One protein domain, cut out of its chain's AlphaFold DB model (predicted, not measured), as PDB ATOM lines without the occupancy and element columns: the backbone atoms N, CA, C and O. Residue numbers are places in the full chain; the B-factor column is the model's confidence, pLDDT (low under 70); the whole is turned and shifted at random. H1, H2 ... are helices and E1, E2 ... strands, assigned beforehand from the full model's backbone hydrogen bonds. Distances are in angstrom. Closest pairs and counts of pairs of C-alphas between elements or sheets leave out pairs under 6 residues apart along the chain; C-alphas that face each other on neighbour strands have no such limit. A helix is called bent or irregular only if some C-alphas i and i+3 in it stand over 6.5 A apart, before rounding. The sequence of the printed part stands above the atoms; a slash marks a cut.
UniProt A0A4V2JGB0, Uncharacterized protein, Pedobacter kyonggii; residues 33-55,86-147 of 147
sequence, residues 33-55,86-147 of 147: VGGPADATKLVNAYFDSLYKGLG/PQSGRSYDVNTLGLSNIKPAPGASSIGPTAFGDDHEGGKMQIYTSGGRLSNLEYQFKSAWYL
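Overview. This is residues 33 to 55 and 86 to 147 of the 147 residues of an uncharacterized protein of Pedobacter kyonggii (UniProt A0A4V2JGB0). One long kinked helix, H1, runs along one side of two small antiparallel sheets: E1 and E3 lie beside its residues 42 to 49, and the sheet E2 - E4 - E5 lies toward its first residues, with the hairpin E4 and E5 away from it. The short helix H2 touches H1 and grazes the larger sheet. The 85 printed residues run H1 E1 H2 E2 E3 E4 E5, mixed helices and strands. By its radius of gyration of the C-alphas, 12.9 A, the whole is compact; its outline is elongated, 41 by 23 by 22 A.

Along the chain. H1, residues 36 to 55, begins at C-alpha (-25.853, 8.930, 15.712) and is 25.8 A long. It is irregular, with C-alphas 46 and 49 7.2 A apart, and has a kink of 46 degrees near residue 47. After the cut come E1, 91 to 93, H2, 94 to 97, E2, 102 to 104, and E3, 111 to 113. E4, 124 to 129, spans 16.9 A; E5, 132 to 140, spans 19.5 A, bends by 81 degrees at residue 136 and ends at C-alpha (-34.210, 17.019, 29.100).

Arrangement. E4 is antiparallel to E2, with N 126 and O 103 at 2.8 A, and to E5, with N 125 and O 139 at 2.8 A. E1 and E3 are antiparallel, with N 92 and O 112 at 2.9 A. H1 touches H2 with residues 41 to 45 alone; the closest C-alphas, of Lys 41 and Leu 97, are 6.4 A apart. H1 is apart from E4 and E5. In H1, 14 of 16 O i to N i+4 pairs are within hydrogen-bond range; H2 is too short for one.

Size, cuts and confidence. The farthest C-alphas, of Gly 55 and Gly 131, are 41.8 A apart. Residues 56 to 85 are not printed; C-alphas 55 and 86 are 14.5 A apart across the cut. Of the links printed whole, none is long. The pLDDT is under 70 at residue 34, residues 135 to 138 and residues 142 to 147.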
ATOM      1  N   VAL A  33     -30.092  14.925  16.815       71.00
ATOM      2  CA  VAL A  33     -29.451  16.147  16.291       71.00
ATOM      3  C   VAL A  33     -27.971  16.232  16.685       71.00
ATOM      4  O   VAL A  33     -27.164  16.745  15.914       71.00
ATOM      5  N   GLY A  34     -27.584  15.667  17.835       69.06
ATOM      6  CA  GLY A  34     -26.177  15.540  18.243       69.06
ATOM      7  C   GLY A  34     -25.371  14.508  17.439       69.06
ATOM      8  O   GLY A  34     -24.166  14.375  17.639       69.06
ATOM      9  N   GLY A  35     -26.005  13.787  16.513       83.19
ATOM     10  CA  GLY A  35     -25.388  12.752  15.690       83.19
ATOM     11  C   GLY A  35     -25.583  11.331  16.243       83.19
ATOM     12  O   GLY A  35     -25.799  11.131  17.441       83.19
ATOM     13  N   PRO A  36     -25.486  10.308  15.373       84.44
ATOM     14  CA  PRO A  36     -25.853   8.930  15.712       84.44
ATOM     15  C   PRO A  36     -24.966   8.303  16.798       84.44
ATOM     16  O   PRO A  36     -25.435   7.453  17.557       84.44
ATOM     17  N   ALA A  37     -23.702   8.722  16.909       88.69
ATOM     18  CA  ALA A  37     -22.772   8.198  17.908       88.69
ATOM     19  C   ALA A  37     -23.174   8.588  19.343       88.69
ATOM     20  O   ALA A  37     -23.188   7.737  20.233       88.69
ATOM     21  N   ASP A  38     -23.543   9.853  19.560       88.62
ATOM     22  CA  ASP A  38     -23.976  10.344  20.870       88.62
ATOM     23  C   ASP A  38     -25.371   9.824  21.225       88.62
ATOM     24  O   ASP A  38     -25.588   9.373  22.350       88.62
ATOM     25  N   ALA A  39     -26.286   9.781  20.248       86.94
ATOM     26  CA  ALA A  39     -27.611   9.190  20.423       86.94
ATOM     27  C   ALA A  39     -27.521   7.725  20.880       86.94
ATOM     28  O   ALA A  39     -28.181   7.334  21.839       86.94
ATOM     29  N   THR A  40     -26.649   6.926  20.254       90.94
ATOM     30  CA  THR A  40     -26.441   5.516  20.628       90.94
ATOM     31  C   THR A  40     -25.958   5.379  22.073       90.94
ATOM     32  O   THR A  40     -26.462   4.539  22.814       90.94
ATOM     33  N   LYS A  41     -25.012   6.220  22.505       92.81
ATOM     34  CA  LYS A  41     -24.496   6.207  23.884       92.81
ATOM     35  C   LYS A  41     -25.578   6.559  24.904       92.81
ATOM     36  O   LYS A  41     -25.683   5.886  25.923       92.81
ATOM     37  N   LEU A  42     -26.393   7.571  24.612       90.38
ATOM     38  CA  LEU A  42     -27.507   7.993  25.465       90.38
ATOM     39  C   LEU A  42     -28.593   6.920  25.570       90.38
ATOM     40  O   LEU A  42     -29.043   6.605  26.669       90.38
ATOM     41  N   VAL A  43     -28.971   6.315  24.441       90.19
ATOM     42  CA  VAL A  43     -29.928   5.199  24.393       90.19
ATOM     43  C   VAL A  43     -29.405   4.012  25.201       90.19
ATOM     44  O   VAL A  43     -30.132   3.470  26.032       90.19
ATOM     45  N   ASN A  44     -28.133   3.645  25.026       92.25
ATOM     46  CA  ASN A  44     -27.518   2.558  25.786       92.25
ATOM     47  C   ASN A  44     -27.499   2.851  27.290       92.25
ATOM     48  O   ASN A  44     -27.848   1.975  28.077       92.25
ATOM     49  N   ALA A  45     -27.142   4.072  27.697       92.75
ATOM     50  CA  ALA A  45     -27.139   4.468  29.102       92.75
ATOM     51  C   ALA A  45     -28.549   4.428  29.717       92.75
ATOM     52  O   ALA A  45     -28.728   3.937  30.830       92.75
ATOM     53  N   TYR A  46     -29.561   4.878  28.972       90.44
ATOM     54  CA  TYR A  46     -30.955   4.838  29.403       90.44
ATOM     55  C   TYR A  46     -31.468   3.402  29.594       90.44
ATOM     56  O   TYR A  46     -32.091   3.095  30.614       90.44
ATOM     57  N   PHE A  47     -31.179   2.504  28.649       90.50
ATOM     58  CA  PHE A  47     -31.662   1.120  28.680       90.50
ATOM     59  C   PHE A  47     -30.774   0.139  29.460       90.50
ATOM     60  O   PHE A  47     -31.189  -0.999  29.662       90.50
ATOM     61  N   ASP A  48     -29.603   0.545  29.954       91.75
ATOM     62  CA  ASP A  48     -28.681  -0.337  30.689       91.75
ATOM     63  C   ASP A  48     -29.358  -1.061  31.870       91.75
ATOM     64  O   ASP A  48     -29.239  -2.280  32.021       91.75
ATOM     65  N   SER A  49     -30.151  -0.335  32.663       88.38
ATOM     66  CA  SER A  49     -30.925  -0.913  33.771       88.38
ATOM     67  C   SER A  49     -31.965  -1.937  33.309       88.38
ATOM     68  O   SER A  49     -32.157  -2.957  33.970       88.38
ATOM     69  N   LEU A  50     -32.594  -1.701  32.154       86.88
ATOM     70  CA  LEU A  50     -33.549  -2.621  31.547       86.88
ATOM     71  C   LEU A  50     -32.858  -3.884  31.061       86.88
ATOM     72  O   LEU A  50     -33.336  -4.975  31.355       86.88
ATOM     73  N   TYR A  51     -31.725  -3.765  30.372       86.81
ATOM     74  CA  TYR A  51     -30.978  -4.932  29.909       86.81
ATOM     75  C   TYR A  51     -30.498  -5.795  31.074       86.81
ATOM     76  O   TYR A  51     -30.646  -7.016  31.034       86.81
ATOM     77  N   LYS A  52     -29.999  -5.169  32.143       85.19
ATOM     78  CA  LYS A  52     -29.596  -5.876  33.364       85.19
ATOM     79  C   LYS A  52     -30.789  -6.533  34.057       85.19
ATOM     80  O   LYS A  52     -30.706  -7.704  34.412       85.19
ATOM     81  N   GLY A  53     -31.906  -5.818  34.201       81.06
ATOM     82  CA  GLY A  53     -33.123  -6.351  34.812       81.06
ATOM     83  C   GLY A  53     -33.699  -7.537  34.035       81.06
ATOM     84  O   GLY A  53     -33.912  -8.606  34.603       81.06
ATOM     85  N   LEU A  54     -33.882  -7.388  32.721       81.69
ATOM     86  CA  LEU A  54     -34.367  -8.462  31.849       81.69
ATOM     87  C   LEU A  54     -33.412  -9.655  31.820       81.69
ATOM     88  O   LEU A  54     -33.876 -10.791  31.860       81.69
ATOM     89  N   GLY A  55     -32.098  -9.415  31.782       78.75
ATOM     90  CA  GLY A  55     -31.097 -10.480  31.814       78.75
ATOM     91  C   GLY A  55     -31.243 -11.374  33.046       78.75
ATOM     92  O   GLY A  55     -31.269 -12.594  32.910       78.75
ATOM     93  N   PRO A  86     -30.831  -1.868  41.717       86.81
ATOM     94  CA  PRO A  86     -30.315  -1.072  42.829       86.81
ATOM     95  C   PRO A  86     -30.275   0.412  42.458       86.81
ATOM     96  O   PRO A  86     -30.138   0.760  41.287       86.81
ATOM     97  N   GLN A  87     -30.332   1.293  43.459       87.25
ATOM     98  CA  GLN A  87     -30.382   2.745  43.251       87.25
ATOM     99  C   GLN A  87     -29.206   3.276  42.407       87.25
ATOM    100  O   GLN A  87     -29.386   4.171  41.591       87.25
ATOM    101  N   SER A  88     -28.022   2.666  42.511       89.19
ATOM    102  CA  SER A  88     -26.853   3.018  41.692       89.19
ATOM    103  C   SER A  88     -27.020   2.751  40.188       89.19
ATOM    104  O   SER A  88     -26.312   3.358  39.394       89.19
ATOM    105  N   GLY A  89     -27.937   1.865  39.783       89.12
ATOM    106  CA  GLY A  89     -28.262   1.576  38.378       89.12
ATOM    107  C   GLY A  89     -29.480   2.343  37.848       89.12
ATOM    108  O   GLY A  89     -29.890   2.143  36.705       89.12
ATOM    109  N   ARG A  90     -30.094   3.199  38.670       90.38
ATOM    110  CA  ARG A  90     -31.298   3.976  38.321       90.38
ATOM    111  C   ARG A  90     -30.989   5.318  37.661       90.38
ATOM    112  O   ARG A  90     -31.882   5.984  37.148       90.38
ATOM    113  N   SER A  91     -29.721   5.696  37.633       92.75
ATOM    114  CA  SER A  91     -29.249   6.938  37.038       92.75
ATOM    115  C   SER A  91     -27.908   6.729  36.355       92.75
ATOM    116  O   SER A  91     -27.151   5.835  36.732       92.75
ATOM    117  N   TYR A  92     -27.588   7.591  35.403       92.69
ATOM    118  CA  TYR A  92     -26.280   7.646  34.764       92.69
ATOM    119  C   TYR A  92     -25.774   9.086  34.715       92.69
ATOM    120  O   TYR A  92     -26.558  10.033  34.666       92.69
ATOM    121  N   ASP A  93     -24.454   9.252  34.719       93.69
ATOM    122  CA  ASP A  93     -23.821  10.554  34.528       93.69
ATOM    123  C   ASP A  93     -23.463  10.741  33.054       93.69
ATOM    124  O   ASP A  93     -22.625  10.023  32.498       93.69
ATOM    125  N   VAL A  94     -24.082  11.734  32.422       92.06
ATOM    126  CA  VAL A  94     -23.896  12.052  31.006       92.06
ATOM    127  C   VAL A  94     -22.437  12.397  30.685       92.06
ATOM    128  O   VAL A  94     -21.951  12.060  29.603       92.06
ATOM    129  N   ASN A  95     -21.701  13.006  31.622       93.31
ATOM    130  CA  ASN A  95     -20.298  13.372  31.406       93.31
ATOM    131  C   ASN A  95     -19.392  12.146  31.224       93.31
ATOM    132  O   ASN A  95     -18.360  12.230  30.558       93.31
ATOM    133  N   THR A  96     -19.787  10.994  31.771       94.44
ATOM    134  CA  THR A  96     -19.008   9.749  31.691       94.44
ATOM    135  C   THR A  96     -19.196   9.007  30.368       94.44
ATOM    136  O   THR A  96     -18.398   8.135  30.029       94.44
ATOM    137  N   LEU A  97     -20.210   9.376  29.579       92.94
ATOM    138  CA  LEU A  97     -20.549   8.706  28.320       92.94
ATOM    139  C   LEU A  97     -19.612   9.081  27.163       92.94
ATOM    140  O   LEU A  97     -19.656   8.461  26.099       92.94
ATOM    141  N   GLY A  98     -18.769  10.104  27.340       92.31
ATOM    142  CA  GLY A  98     -17.851  10.575  26.306       92.31
ATOM    143  C   GLY A  98     -18.582  11.117  25.078       92.31
ATOM    144  O   GLY A  98     -18.233  10.758  23.951       92.31
ATOM    145  N   LEU A  99     -19.638  11.909  25.287       90.88
ATOM    146  CA  LEU A  99     -20.392  12.557  24.210       90.88
ATOM    147  C   LEU A  99     -19.555  13.662  23.553       90.88
ATOM    148  O   LEU A  99     -18.794  14.364  24.224       90.88
ATOM    149  N   SER A 100     -19.688  13.819  22.241       89.62
ATOM    150  CA  SER A 100     -18.940  14.826  21.474       89.62
ATOM    151  C   SER A 100     -19.707  16.142  21.342       89.62
ATOM    152  O   SER A 100     -19.135  17.218  21.518       89.62
ATOM    153  N   ASN A 101     -21.004  16.049  21.073       88.06
ATOM    154  CA  ASN A 101     -21.861  17.147  20.645       88.06
ATOM    155  C   ASN A 101     -22.929  17.503  21.681       88.06
ATOM    156  O   ASN A 101     -23.567  18.540  21.558       88.06
ATOM    157  N   ILE A 102     -23.141  16.678  22.705       87.56
ATOM    158  CA  ILE A 102     -24.169  16.899  23.728       87.56
ATOM    159  C   ILE A 102     -23.501  17.080  25.090       87.56
ATOM    160  O   ILE A 102     -22.681  16.255  25.492       87.56
ATOM    161  N   LYS A 103     -23.843  18.155  25.811       89.56
ATOM    162  CA  LYS A 103     -23.305  18.444  27.154       89.56
ATOM    163  C   LYS A 103     -24.373  19.036  28.073       89.56
ATOM    164  O   LYS A 103     -25.290  19.686  27.567       89.56
ATOM    165  N   PRO A 104     -24.272  18.850  29.400       90.44
ATOM    166  CA  PRO A 104     -25.159  19.525  30.341       90.44
ATOM    167  C   PRO A 104     -25.085  21.046  30.168       90.44
ATOM    168  O   PRO A 104     -24.011  21.607  29.935       90.44
ATOM    169  N   ALA A 105     -26.228  21.719  30.272       89.12
ATOM    170  CA  ALA A 105     -26.284  23.172  30.278       89.12
ATOM    171  C   ALA A 105     -25.499  23.729  31.485       89.12
ATOM    172  O   ALA A 105     -25.470  23.094  32.541       89.12
ATOM    173  N   PRO A 106     -24.886  24.923  31.383       87.12
ATOM    174  CA  PRO A 106     -24.219  25.547  32.522       87.12
ATOM    175  C   PRO A 106     -25.161  25.657  33.731       87.12
ATOM    176  O   PRO A 106     -26.243  26.229  33.621       87.12
ATOM    177  N   GLY A 107     -24.756  25.092  34.871       86.69
ATOM    178  CA  GLY A 107     -25.560  25.060  36.101       86.69
ATOM    179  C   GLY A 107     -26.624  23.956  36.168       86.69
ATOM    180  O   GLY A 107     -27.292  23.841  37.192       86.69
ATOM    181  N   ALA A 108     -26.782  23.135  35.125       89.19
ATOM    182  CA  ALA A 108     -27.646  21.958  35.152       89.19
ATOM    183  C   ALA A 108     -26.907  20.723  35.690       89.19
ATOM    184  O   ALA A 108     -25.686  20.601  35.574       89.19
ATOM    185  N   SER A 109     -27.671  19.787  36.256       90.56
ATOM    186  CA  SER A 109     -27.163  18.466  36.635       90.56
ATOM    187  C   SER A 109     -26.675  17.695  35.402       90.56
ATOM    188  O   SER A 109     -27.243  17.824  34.322       90.56
ATOM    189  N   SER A 110     -25.651  16.860  35.555       91.75
ATOM    190  CA  SER A 110     -25.247  15.901  34.518       91.75
ATOM    191  C   SER A 110     -25.904  14.532  34.680       91.75
ATOM    192  O   SER A 110     -25.636  13.625  33.895       91.75
ATOM    193  N   ILE A 111     -26.750  14.367  35.697       92.06
ATOM    194  CA  ILE A 111     -27.386  13.095  36.019       92.06
ATOM    195  C   ILE A 111     -28.685  12.946  35.227       92.06
ATOM    196  O   ILE A 111     -29.559  13.815  35.277       92.06
ATOM    197  N   GLY A 112     -28.797  11.831  34.504       89.88
ATOM    198  CA  GLY A 112     -29.994  11.410  33.784       89.88
ATOM    199  C   GLY A 112     -30.603  10.136  34.388       89.88
ATOM    200  O   GLY A 112     -29.862   9.283  34.886       89.88
ATOM    201  N   PRO A 113     -31.939   9.976  34.355       90.62
ATOM    202  CA  PRO A 113     -32.603   8.753  34.801       90.62
ATOM    203  C   PRO A 113     -32.424   7.619  33.781       90.62
ATOM    204  O   PRO A 113     -32.426   7.858  32.572       90.62
ATOM    205  N   THR A 114     -32.315   6.373  34.246       90.38
ATOM    206  CA  THR A 114     -32.442   5.189  33.374       90.38
ATOM    207  C   THR A 114     -33.920   4.809  33.183       90.38
ATOM    208  O   THR A 114     -34.811   5.414  33.778       90.38
ATOM    209  N   ALA A 115     -34.213   3.783  32.380       86.12
ATOM    210  CA  ALA A 115     -35.577   3.278  32.191       86.12
ATOM    211  C   ALA A 115     -36.249   2.802  33.500       86.12
ATOM    212  O   ALA A 115     -37.461   2.931  33.644       86.12
ATOM    213  N   PHE A 116     -35.465   2.302  34.466       85.81
ATOM    214  CA  PHE A 116     -35.907   1.974  35.834       85.81
ATOM    215  C   PHE A 116     -35.567   3.074  36.851       85.81
ATOM    216  O   PHE A 116     -35.536   2.823  38.057       85.81
ATOM    217  N   GLY A 117     -35.255   4.273  36.361       84.75
ATOM    218  CA  GLY A 117     -34.939   5.435  37.168       84.75
ATOM    219  C   GLY A 117     -36.105   5.894  38.029       84.75
ATOM    220  O   GLY A 117     -37.268   5.653  37.698       84.75
ATOM    221  N   ASP A 118     -35.776   6.571  39.129       79.50
ATOM    222  CA  ASP A 118     -36.784   7.251  39.934       79.50
ATOM    223  C   ASP A 118     -37.437   8.379  39.117       79.50
ATOM    224  O   ASP A 118     -36.924   8.827  38.084       79.50
ATOM    225  N   ASP A 119     -38.598   8.821  39.581       74.94
ATOM    226  CA  ASP A 119     -39.387   9.851  38.925       74.94
ATOM    227  C   ASP A 119     -38.757  11.242  39.097       74.94
ATOM    228  O   ASP A 119     -39.071  12.002  40.017       74.94
ATOM    229  N   HIS A 120     -37.781  11.538  38.240       72.06
ATOM    230  CA  HIS A 120     -37.098  12.818  38.223       72.06
ATOM    231  C   HIS A 120     -36.695  13.222  36.808       72.06
ATOM    232  O   HIS A 120     -36.244  12.399  36.006       72.06
ATOM    233  N   GLU A 121     -36.820  14.514  36.512       77.62
ATOM    234  CA  GLU A 121     -36.282  15.085  35.281       77.62
ATOM    235  C   GLU A 121     -34.751  15.131  35.373       77.62
ATOM    236  O   GLU A 121     -34.173  15.603  36.355       77.62
ATOM    237  N   GLY A 122     -34.082  14.598  34.352       80.50
ATOM    238  CA  GLY A 122     -32.640  14.727  34.197       80.50
ATOM    239  C   GLY A 122     -32.252  16.165  33.868       80.50
ATOM    240  O   GLY A 122     -33.073  16.964  33.424       80.50
ATOM    241  N   GLY A 123     -30.980  16.507  34.050       85.06
ATOM    242  CA  GLY A 123     -30.530  17.866  33.761       85.06
ATOM    243  C   GLY A 123     -30.713  18.285  32.297       85.06
ATOM    244  O   GLY A 123     -30.684  17.473  31.370       85.06
ATOM    245  N   LYS A 124     -30.891  19.594  32.095       87.56
ATOM    246  CA  LYS A 124     -30.975  20.230  30.774       87.56
ATOM    247  C   LYS A 124     -29.696  20.020  29.980       87.56
ATOM    248  O   LYS A 124     -28.600  20.256  30.482       87.56
ATOM    249  N   MET A 125     -29.861  19.670  28.714       86.19
ATOM    250  CA  MET A 125     -28.787  19.366  27.783       86.19
ATOM    251  C   MET A 125     -28.743  20.389  26.658       86.19
ATOM    252  O   MET A 125     -29.775  20.807  26.129       86.19
ATOM    253  N   GLN A 126     -27.527  20.752  26.271       87.94
ATOM    254  CA  GLN A 126     -27.229  21.603  25.129       87.94
ATOM    255  C   GLN A 126     -26.573  20.782  24.028       87.94
ATOM    256  O   GLN A 126     -25.709  19.940  24.287       87.94
ATOM    257  N   ILE A 127     -26.977  21.068  22.792       85.38
ATOM    258  CA  ILE A 127     -26.458  20.424  21.589       85.38
ATOM    259  C   ILE A 127     -25.536  21.407  20.865       85.38
ATOM    260  O   ILE A 127     -25.870  22.576  20.651       85.38
ATOM    261  N   TYR A 128     -24.369  20.922  20.476       83.00
ATOM    262  CA  TYR A 128     -23.342  21.636  19.739       83.00
ATOM    263  C   TYR A 128     -23.197  20.995  18.364       83.00
ATOM    264  O   TYR A 128     -23.152  19.777  18.230       83.00
ATOM    265  N   THR A 129     -23.129  21.826  17.333       78.00
ATOM    266  CA  THR A 129     -22.815  21.412  15.965       78.00
ATOM    267  C   THR A 129     -21.532  22.103  15.510       78.00
ATOM    268  O   THR A 129     -21.003  22.974  16.204       78.00
ATOM    269  N   SER A 130     -21.034  21.764  14.323       70.25
ATOM    270  CA  SER A 130     -19.830  22.352  13.721       70.25
ATOM    271  C   SER A 130     -19.881  23.887  13.616       70.25
ATOM    272  O   SER A 130     -18.842  24.532  13.534       70.25
ATOM    273  N   GLY A 131     -21.083  24.477  13.637       70.44
ATOM    274  CA  GLY A 131     -21.333  25.924  13.645       70.44
ATOM    275  C   GLY A 131     -21.541  26.563  15.028       70.44
ATOM    276  O   GLY A 131     -21.929  27.726  15.091       70.44
ATOM    277  N   GLY A 132     -21.325  25.835  16.128       72.88
ATOM    278  CA  GLY A 132     -21.538  26.319  17.498       72.88
ATOM    279  C   GLY A 132     -22.773  25.721  18.181       72.88
ATOM    280  O   GLY A 132     -23.285  24.674  17.784       72.88
ATOM    281  N   ARG A 133     -23.240  26.355  19.264       74.50
ATOM    282  CA  ARG A 133     -24.390  25.870  20.048       74.50
ATOM    283  C   ARG A 133     -25.691  26.028  19.258       74.50
ATOM    284  O   ARG A 133     -26.022  27.136  18.840       74.50
ATOM    285  N   LEU A 134     -26.474  24.958  19.154       71.94
ATOM    286  CA  LEU A 134     -27.843  25.013  18.646       71.94
ATOM    287  C   LEU A 134     -28.755  25.575  19.744       71.94
ATOM    288  O   LEU A 134     -29.194  24.858  20.635       71.94
ATOM    289  N   SER A 135     -29.015  26.883  19.709       62.16
ATOM    290  CA  SER A 135     -29.763  27.595  20.758       62.16
ATOM    291  C   SER A 135     -31.245  27.231  20.851       62.16
ATOM    292  O   SER A 135     -31.862  27.513  21.871       62.16
ATOM    293  N   ASN A 136     -31.816  26.632  19.804       63.00
ATOM    294  CA  ASN A 136     -33.249  26.332  19.728       63.00
ATOM    295  C   ASN A 136     -33.603  24.917  20.207       63.00
ATOM    296  O   ASN A 136     -34.769  24.544  20.158       63.00
ATOM    297  N   LEU A 137     -32.616  24.125  20.640       64.19
ATOM    298  CA  LEU A 137     -32.823  22.755  21.099       64.19
ATOM    299  C   LEU A 137     -32.224  22.595  22.494       64.19
ATOM    300  O   LEU A 137     -31.021  22.394  22.660       64.19
ATOM    301  N   GLU A 138     -33.093  22.701  23.492       67.56
ATOM    302  CA  GLU A 138     -32.812  22.278  24.858       67.56
ATOM    303  C   GLU A 138     -33.537  20.953  25.080       67.56
ATOM    304  O   GLU A 138     -34.743  20.853  24.850       67.56
ATOM    305  N   TYR A 139     -32.794  19.925  25.477       74.38
ATOM    306  CA  TYR A 139     -33.350  18.597  25.713       74.38
ATOM    307  C   TYR A 139     -33.234  18.238  27.194       74.38
ATOM    308  O   TYR A 139     -32.224  18.540  27.825       74.38
ATOM    309  N   GLN A 140     -34.251  17.586  27.753       75.25
ATOM    310  CA  GLN A 140     -34.210  17.019  29.100       75.25
ATOM    311  C   GLN A 140     -34.604  15.550  29.049       75.25
ATOM    312  O   GLN A 140     -35.634  15.193  28.476       75.25
ATOM    313  N   PHE A 141     -33.779  14.701  29.661       72.69
ATOM    314  CA  PHE A 141     -34.097  13.287  29.809       72.69
ATOM    315  C   PHE A 141     -35.202  13.116  30.849       72.69
ATOM    316  O   PHE A 141     -35.140  13.706  31.924       72.69
ATOM    317  N   LYS A 142     -36.187  12.273  30.548       69.00
ATOM    318  CA  LYS A 142     -37.224  11.859  31.497       69.00
ATOM    319  C   LYS A 142     -37.170  10.348  31.683       69.00
ATOM    320  O   LYS A 142     -36.688   9.635  30.802       69.00
ATOM    321  N   SER A 143     -37.638   9.872  32.831       64.31
ATOM    322  CA  SER A 143     -37.814   8.442  33.077       64.31
ATOM    323  C   SER A 143     -38.976   7.882  32.242       64.31
ATOM    324  O   SER A 143     -39.839   8.621  31.760       64.31
ATOM    325  N   ALA A 144     -39.005   6.556  32.069       59.69
ATOM    326  CA  ALA A 144     -39.979   5.863  31.218       59.69
ATOM    327  C   ALA A 144     -41.440   6.050  31.656       59.69
ATOM    328  O   ALA A 144     -42.345   5.866  30.851       59.69
ATOM    329  N   TRP A 145     -41.670   6.407  32.920       50.38
ATOM    330  CA  TRP A 145     -42.999   6.514  33.525       50.38
ATOM    331  C   TRP A 145     -43.786   7.766  33.097       50.38
ATOM    332  O   TRP A 145     -44.965   7.874  33.424       50.38
ATOM    333  N   TYR A 146     -43.145   8.682  32.364       44.19
ATOM    334  CA  TYR A 146     -43.721   9.941  31.872       44.19
ATOM    335  C   TYR A 146     -43.765  10.071  30.347       44.19
ATOM    336  O   TYR A 146     -44.218  11.104  29.844       44.19
ATOM    337  N   LEU A 147     -43.258   9.075  29.617       43.22
ATOM    338  CA  LEU A 147     -43.420   9.011  28.165       43.22
ATOM    339  C   LEU A 147     -44.852   8.597  27.852       43.22
ATOM    340  O   LEU A 147     -45.402   9.187  26.890       43.22
TER     341      LEU A 147